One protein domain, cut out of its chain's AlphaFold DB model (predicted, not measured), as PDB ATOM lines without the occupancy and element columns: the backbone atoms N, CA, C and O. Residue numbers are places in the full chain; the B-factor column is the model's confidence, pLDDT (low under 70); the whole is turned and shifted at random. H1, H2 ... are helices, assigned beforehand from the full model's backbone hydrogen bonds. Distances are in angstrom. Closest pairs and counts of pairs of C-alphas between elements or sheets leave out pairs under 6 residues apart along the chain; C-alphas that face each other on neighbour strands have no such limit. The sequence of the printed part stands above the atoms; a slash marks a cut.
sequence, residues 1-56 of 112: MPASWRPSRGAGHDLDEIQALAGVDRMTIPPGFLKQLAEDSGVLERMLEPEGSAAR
ATOM      1  N   MET A   1      39.975 -11.349 -26.661       40.88
ATOM      2  CA  MET A   1      39.896 -12.786 -26.333       40.88
ATOM      3  C   MET A   1      40.441 -13.002 -24.934       40.88
ATOM      4  O   MET A   1      41.659 -13.008 -24.786       40.88
ATOM      5  N   PRO A   2      39.614 -13.107 -23.885       45.53
ATOM      6  CA  PRO A   2      40.104 -13.784 -22.694       45.53
ATOM      7  C   PRO A   2      40.478 -15.211 -23.114       45.53
ATOM      8  O   PRO A   2      39.777 -15.804 -23.937       45.53
ATOM      9  N   ALA A   3      41.601 -15.724 -22.611       53.31
ATOM     10  CA  ALA A   3      41.918 -17.142 -22.723       53.31
ATOM     11  C   ALA A   3      40.657 -17.937 -22.364       53.31
ATOM     12  O   ALA A   3      39.951 -17.585 -21.412       53.31
ATOM     13  N   SER A   4      40.317 -18.917 -23.195       63.47
ATOM     14  CA  SER A   4      39.111 -19.720 -23.044       63.47
ATOM     15  C   SER A   4      39.297 -20.716 -21.908       63.47
ATOM     16  O   SER A   4      39.284 -21.913 -22.156       63.47
ATOM     17  N   TRP A   5      39.497 -20.207 -20.694       69.94
ATOM     18  CA  TRP A   5      39.441 -20.980 -19.466       69.94
ATOM     19  C   TRP A   5      38.041 -21.572 -19.400       69.94
ATOM     20  O   TRP A   5      37.060 -20.864 -19.141       69.94
ATOM     21  N   ARG A   6      37.935 -22.835 -19.805       67.00
ATOM     22  CA  ARG A   6      36.683 -23.577 -19.836       67.00
ATOM     23  C   ARG A   6      36.820 -24.667 -18.786       67.00
ATOM     24  O   ARG A   6      37.833 -25.345 -18.768       67.00
ATOM     25  N   PRO A   7      35.812 -24.878 -17.935       68.69
ATOM     26  CA  PRO A   7      35.881 -25.970 -16.975       68.69
ATOM     27  C   PRO A   7      35.995 -27.290 -17.743       68.69
ATOM     28  O   PRO A   7      35.093 -27.605 -18.530       68.69
ATOM     29  N   SER A   8      37.060 -28.068 -17.533       71.75
ATOM     30  CA  SER A   8      37.279 -29.299 -18.310       71.75
ATOM     31  C   SER A   8      36.204 -30.358 -18.021       71.75
ATOM     32  O   SER A   8      35.861 -31.168 -18.883       71.75
ATOM     33  N   ARG A   9      35.607 -30.309 -16.819       75.44
ATOM     34  CA  ARG A   9      34.548 -31.226 -16.355       75.44
ATOM     35  C   ARG A   9      33.195 -30.561 -16.066       75.44
ATOM     36  O   ARG A   9      32.316 -31.192 -15.484       75.44
ATOM     37  N   GLY A  10      32.990 -29.312 -16.482       74.38
ATOM     38  CA  GLY A  10      31.748 -28.568 -16.228       74.38
ATOM     39  C   GLY A  10      31.724 -27.820 -14.887       74.38
ATOM     40  O   GLY A  10      32.762 -27.554 -14.288       74.38
ATOM     41  N   ALA A  11      30.530 -27.413 -14.445       73.25
ATOM     42  CA  ALA A  11      30.359 -26.466 -13.340       73.25
ATOM     43  C   ALA A  11      31.011 -26.943 -12.028       73.25
ATOM     44  O   ALA A  11      30.772 -28.066 -11.586       73.25
ATOM     45  N   GLY A  12      31.794 -26.063 -11.393       75.69
ATOM     46  CA  GLY A  12      32.531 -26.366 -10.158       75.69
ATOM     47  C   GLY A  12      33.962 -26.861 -10.382       75.69
ATOM     48  O   GLY A  12      34.682 -27.092  -9.415       75.69
ATOM     49  N   HIS A  13      34.394 -26.978 -11.639       80.94
ATOM     50  CA  HIS A  13      35.769 -27.313 -12.011       80.94
ATOM     51  C   HIS A  13      36.456 -26.176 -12.771       80.94
ATOM     52  O   HIS A  13      37.332 -26.395 -13.588       80.94
ATOM     53  N   ASP A  14      36.068 -24.941 -12.484       83.94
ATOM     54  CA  ASP A  14      36.511 -23.736 -13.189       83.94
ATOM     55  C   ASP A  14      38.040 -23.508 -13.152       83.94
ATOM     56  O   ASP A  14      38.585 -22.823 -14.017       83.94
ATOM     57  N   LEU A  15      38.730 -24.083 -12.160       87.44
ATOM     58  CA  LEU A  15      40.180 -23.978 -11.960       87.44
ATOM     59  C   LEU A  15      40.966 -25.210 -12.434       87.44
ATOM     60  O   LEU A  15      42.190 -25.224 -12.307       87.44
ATOM     61  N   ASP A  16      40.305 -26.248 -12.950       88.50
ATOM     62  CA  ASP A  16      40.946 -27.542 -13.201       88.50
ATOM     63  C   ASP A  16      42.054 -27.483 -14.261       88.50
ATOM     64  O   ASP A  16      43.133 -28.026 -14.037       88.50
ATOM     65  N   GLU A  17      41.837 -26.764 -15.362       88.75
ATOM     66  CA  GLU A  17      42.846 -26.525 -16.399       88.75
ATOM     67  C   GLU A  17      44.058 -25.771 -15.833       88.75
ATOM     68  O   GLU A  17      45.204 -26.093 -16.144       88.75
ATOM     69  N   ILE A  18      43.815 -24.785 -14.962       90.12
ATOM     70  CA  ILE A  18      44.872 -23.984 -14.331       90.12
ATOM     71  C   ILE A  18      45.718 -24.861 -13.403       90.12
ATOM     72  O   ILE A  18      46.947 -24.813 -13.454       90.12
ATOM     73  N   GLN A  19      45.067 -25.680 -12.577       90.81
ATOM     74  CA  GLN A  19      45.729 -26.589 -11.643       90.81
ATOM     75  C   GLN A  19      46.485 -27.704 -12.382       90.81
ATOM     76  O   GLN A  19      47.619 -28.017 -12.028       90.81
ATOM     77  N   ALA A  20      45.910 -28.249 -13.458       89.62
ATOM     78  CA  ALA A  20      46.546 -29.270 -14.291       89.62
ATOM     79  C   ALA A  20      47.812 -28.762 -15.005       89.62
ATOM     80  O   ALA A  20      48.711 -29.544 -15.308       89.62
ATOM     81  N   LEU A  21      47.905 -27.453 -15.249       90.81
ATOM     82  CA  LEU A  21      49.064 -26.799 -15.858       90.81
ATOM     83  C   LEU A  21      50.001 -26.149 -14.824       90.81
ATOM     84  O   LEU A  21      50.889 -25.373 -15.188       90.81
ATOM     85  N   ALA A  22      49.841 -26.447 -13.531       91.81
ATOM     86  CA  ALA A  22      50.711 -25.912 -12.493       91.81
ATOM     87  C   ALA A  22      52.175 -26.316 -12.740       91.81
ATOM     88  O   ALA A  22      52.518 -27.498 -12.778       91.81
ATOM     89  N   GLY A  23      53.054 -25.323 -12.892       89.81
ATOM     90  CA  GLY A  23      54.483 -25.531 -13.146       89.81
ATOM     91  C   GLY A  23      54.979 -25.115 -14.534       89.81
ATOM     92  O   GLY A  23      56.189 -25.174 -14.755       89.81
ATOM     93  N   VAL A  24      54.094 -24.647 -15.431       91.31
ATOM     94  CA  VAL A  24      54.498 -23.908 -16.646       91.31
ATOM     95  C   VAL A  24      55.230 -22.607 -16.304       91.31
ATOM     96  O   VAL A  24      55.014 -22.024 -15.242       91.31
ATOM     97  N   ASP A  25      56.041 -22.102 -17.238       89.88
ATOM     98  CA  ASP A  25      56.851 -20.895 -17.026       89.88
ATOM     99  C   ASP A  25      56.014 -19.654 -16.698       89.88
ATOM    100  O   ASP A  25      56.384 -18.846 -15.842       89.88
ATOM    101  N   ARG A  26      54.903 -19.456 -17.421       91.12
ATOM    102  CA  ARG A  26      54.011 -18.301 -17.266       91.12
ATOM    103  C   ARG A  26      52.574 -18.672 -17.586       91.12
ATOM    104  O   ARG A  26      52.312 -19.412 -18.528       91.12
ATOM    105  N   MET A  27      51.646 -18.060 -16.858       90.62
ATOM    106  CA  MET A  27      50.216 -18.195 -17.101       90.62
ATOM    107  C   MET A  27      49.517 -16.840 -16.945       90.62
ATOM    108  O   MET A  27      49.682 -16.160 -15.934       90.62
ATOM    109  N   THR A  28      48.734 -16.440 -17.951       90.56
ATOM    110  CA  THR A  28      47.942 -15.199 -17.921       90.56
ATOM    111  C   THR A  28      46.514 -15.517 -17.484       90.56
ATOM    112  O   THR A  28      45.705 -15.998 -18.277       90.56
ATOM    113  N   ILE A  29      46.204 -15.234 -16.218       90.25
ATOM    114  CA  ILE A  29      44.937 -15.617 -15.582       90.25
ATOM    115  C   ILE A  29      44.034 -14.380 -15.401       90.25
ATOM    116  O   ILE A  29      44.480 -13.369 -14.852       90.25
ATOM    117  N   PRO A  30      42.761 -14.420 -15.843       88.44
ATOM    118  CA  PRO A  30      41.795 -13.356 -15.602       88.44
ATOM    119  C   PRO A  30      41.554 -13.092 -14.105       88.44
ATOM    120  O   PRO A  30      41.564 -14.029 -13.304       88.44
ATOM    121  N   PRO A  31      41.211 -11.849 -13.711       90.62
ATOM    122  CA  PRO A  31      41.020 -11.492 -12.303       90.62
ATOM    123  C   PRO A  31      39.973 -12.325 -11.550       90.62
ATOM    124  O   PRO A  31      40.090 -12.485 -10.340       90.62
ATOM    125  N   GLY A  32      38.947 -12.843 -12.236       89.75
ATOM    126  CA  GLY A  32      37.922 -13.693 -11.618       89.75
ATOM    127  C   GLY A  32      38.497 -15.001 -11.070       89.75
ATOM    128  O   GLY A  32      38.306 -15.305  -9.898       89.75
ATOM    129  N   PHE A  33      39.274 -15.717 -11.885       89.62
ATOM    130  CA  PHE A  33      39.921 -16.968 -11.479       89.62
ATOM    131  C   PHE A  33      41.050 -16.733 -10.473       89.62
ATOM    132  O   PHE A  33      41.225 -17.531  -9.563       89.62
ATOM    133  N   LEU A  34      41.768 -15.605 -10.565       91.69
ATOM    134  CA  LEU A  34      42.770 -15.233  -9.557       91.69
ATOM    135  C   LEU A  34      42.172 -15.095  -8.152       91.69
ATOM    136  O   LEU A  34      42.821 -15.470  -7.181       91.69
ATOM    137  N   LYS A  35      40.943 -14.575  -8.034       92.19
ATOM    138  CA  LYS A  35      40.244 -14.506  -6.741       92.19
ATOM    139  C   LYS A  35      39.895 -15.894  -6.219       92.19
ATOM    140  O   LYS A  35      40.194 -16.183  -5.072       92.19
ATOM    141  N   GLN A  36      39.335 -16.747  -7.075       90.75
ATOM    142  CA  GLN A  36      38.999 -18.123  -6.703       90.75
ATOM    143  C   GLN A  36      40.243 -18.903  -6.247       90.75
ATOM    144  O   GLN A  36      40.198 -19.575  -5.227       90.75
ATOM    145  N   LEU A  37      41.376 -18.748  -6.942       90.88
ATOM    146  CA  LEU A  37      42.656 -19.354  -6.552       90.88
ATOM    147  C   LEU A  37      43.196 -18.815  -5.224       90.88
ATOM    148  O   LEU A  37      43.860 -19.542  -4.500       90.88
ATOM    149  N   ALA A  38      42.951 -17.539  -4.914       91.19
ATOM    150  CA  ALA A  38      43.367 -16.950  -3.645       91.19
ATOM    151  C   ALA A  38      42.493 -17.409  -2.464       91.19
ATOM    152  O   ALA A  38      42.951 -17.387  -1.323       91.19
ATOM    153  N   GLU A  39      41.240 -17.784  -2.729       92.88
ATOM    154  CA  GLU A  39      40.296 -18.322  -1.741       92.88
ATOM    155  C   GLU A  39      40.464 -19.837  -1.536       92.88
ATOM    156  O   GLU A  39      40.121 -20.353  -0.472       92.88
ATOM    157  N   ASP A  40      41.007 -20.545  -2.530       88.88
ATOM    158  CA  ASP A  40      41.306 -21.971  -2.446       88.88
ATOM    159  C   ASP A  40      42.515 -22.229  -1.531       88.88
ATOM    160  O   ASP A  40      43.632 -21.772  -1.776       88.88
ATOM    161  N   SER A  41      42.288 -22.980  -0.453       85.69
ATOM    162  CA  SER A  41      43.321 -23.405   0.498       85.69
ATOM    163  C   SER A  41      43.788 -24.847   0.274       85.69
ATOM    164  O   SER A  41      44.423 -25.433   1.155       85.69
ATOM    165  N   GLY A  42      43.405 -25.461  -0.846       86.50
ATOM    166  CA  GLY A  42      43.832 -26.796  -1.236       86.50
ATOM    167  C   GLY A  42      45.335 -26.889  -1.507       86.50
ATOM    168  O   GLY A  42      46.043 -25.896  -1.675       86.50
ATOM    169  N   VAL A  43      45.841 -28.121  -1.553       89.25
ATOM    170  CA  VAL A  43      47.223 -28.375  -1.967       89.25
ATOM    171  C   VAL A  43      47.304 -28.253  -3.487       89.25
ATOM    172  O   VAL A  43      46.630 -28.993  -4.201       89.25
ATOM    173  N   LEU A  44      48.148 -27.343  -3.977       91.19
ATOM    174  CA  LEU A  44      48.469 -27.225  -5.397       91.19
ATOM    175  C   LEU A  44      49.747 -28.007  -5.705       91.19
ATOM    176  O   LEU A  44      50.856 -27.555  -5.414       91.19
ATOM    177  N   GLU A  45      49.587 -29.186  -6.294       91.50
ATOM    178  CA  GLU A  45      50.708 -29.996  -6.756       91.50
ATOM    179  C   GLU A  45      51.275 -29.454  -8.074       91.50
ATOM    180  O   GLU A  45      50.546 -29.014  -8.963       91.50
ATOM    181  N   ARG A  46      52.603 -29.496  -8.215       91.00
ATOM    182  CA  ARG A  46      53.276 -29.117  -9.458       91.00
ATOM    183  C   ARG A  46      53.166 -30.266 -10.463       91.00
ATOM    184  O   ARG A  46      53.741 -31.323 -10.239       91.00
ATOM    185  N   MET A  47      52.471 -30.033 -11.573       90.50
ATOM    186  CA  MET A  47      52.228 -31.019 -12.634       90.50
ATOM    187  C   MET A  47      53.314 -31.014 -13.714       90.50
ATOM    188  O   MET A  47      53.653 -32.056 -14.274       90.50
ATOM    189  N   LEU A  48      53.857 -29.834 -14.027       89.50
ATOM    190  CA  LEU A  48      54.805 -29.646 -15.120       89.50
ATOM    191  C   LEU A  48      56.169 -29.190 -14.596       89.50
ATOM    192  O   LEU A  48      56.299 -28.237 -13.821       89.50
ATOM    193  N   GLU A  49      57.210 -29.883 -15.045       89.38
ATOM    194  CA  GLU A  49      58.600 -29.602 -14.705       89.38
ATOM    195  C   GLU A  49      59.498 -29.808 -15.934       89.38
ATOM    196  O   GLU A  49      59.301 -30.784 -16.659       89.38
ATOM    197  N   PRO A  50      60.457 -28.902 -16.210       83.50
ATOM    198  CA  PRO A  50      61.149 -28.869 -17.501       83.50
ATOM    199  C   PRO A  50      61.839 -30.182 -17.889       83.50
ATOM    200  O   PRO A  50      61.627 -30.680 -18.991       83.50
ATOM    201  N   GLU A  51      62.628 -30.765 -16.980       81.50
ATOM    202  CA  GLU A  51      63.404 -31.985 -17.249       81.50
ATOM    203  C   GLU A  51      62.494 -33.190 -17.511       81.50
ATOM    204  O   GLU A  51      62.660 -33.897 -18.507       81.50
ATOM    205  N   GLY A  52      61.488 -33.391 -16.656       79.94
ATOM    206  CA  GLY A  52      60.534 -34.488 -16.797       79.94
ATOM    207  C   GLY A  52      59.642 -34.338 -18.028       79.94
ATOM    208  O   GLY A  52      59.344 -35.321 -18.698       79.94
ATOM    209  N   SER A  53      59.218 -33.118 -18.361       81.06
ATOM    210  CA  SER A  53      58.371 -32.871 -19.530       81.06
ATOM    211  C   SER A  53      59.127 -33.038 -20.846       81.06
ATOM    212  O   SER A  53      58.592 -33.666 -21.754       81.06
ATOM    213  N   ALA A  54      60.371 -32.558 -20.939       76.31
ATOM    214  CA  ALA A  54      61.195 -32.757 -22.131       76.31
ATOM    215  C   ALA A  54      61.499 -34.244 -22.372       76.31
ATOM    216  O   ALA A  54      61.386 -34.719 -23.495       76.31
ATOM    217  N   ALA A  55      61.804 -34.999 -21.311       78.56
ATOM    218  CA  ALA A  55      62.069 -36.435 -21.412       78.56
ATOM    219  C   ALA A  55      60.845 -37.270 -21.841       78.56
ATOM    220  O   ALA A  55      61.015 -38.384 -22.327       78.56
ATOM    221  N   ARG A  56      59.623 -36.756 -21.645       80.62
ATOM    222  CA  ARG A  56      58.355 -37.416 -22.014       80.62
ATOM    223  C   ARG A  56      57.824 -37.006 -23.390       80.62
ATOM    224  O   ARG A  56      56.799 -37.530 -23.814       80.62
TER     225      ARG A  56
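This is residues 1 to 56 of the 112 residues of the protein "Tal protein" of Symbiodinium microadriaticum (UniProt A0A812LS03). This is a chain of little regular structure, in which three short helices are strung on loops and touch none of one another: H1 lies near the middle, H2 off to one side, and residues 51 to 56, with most of H3, stick out at the far end. The 56 printed residues hold H1, H2 and H3 in that order and no named strand; the class is all helix, with only 20 residues in named elements. The whole is only just loose, close to compact, with a radius of gyration of the C-alphas of 12.3 A and spans of 34 by 29 by 21 A.

Start at Met 1 and pass residues 1 to 15, which hold no named element. Find C-alpha 16 at (40.946, -27.542, -13.201); from there H1 runs over residues 16 to 20, 6.0 A long. H2, residues 31 to 39, covers 12.6 A. H3, residues 50 to 55, covers 8.6 A and ends at C-alpha 55, (62.069, -36.435, -21.412).

Compare the helices and you will find H1 and H2, H2 and H3, and H1 and H3 apart, with no C-alpha of the one within 8 A of the other. In H1, H2 and H3 every O i to N i+4 pair is within hydrogen-bond range.

Look to Gly 32 and Ala 55 for the two C-alphas farthest apart, 34.6 A. Both links, H1 to H2 and H2 to H3, are short, with 10 residues each. The printed part has no cut; residues 1 to 7 have pLDDT under 70.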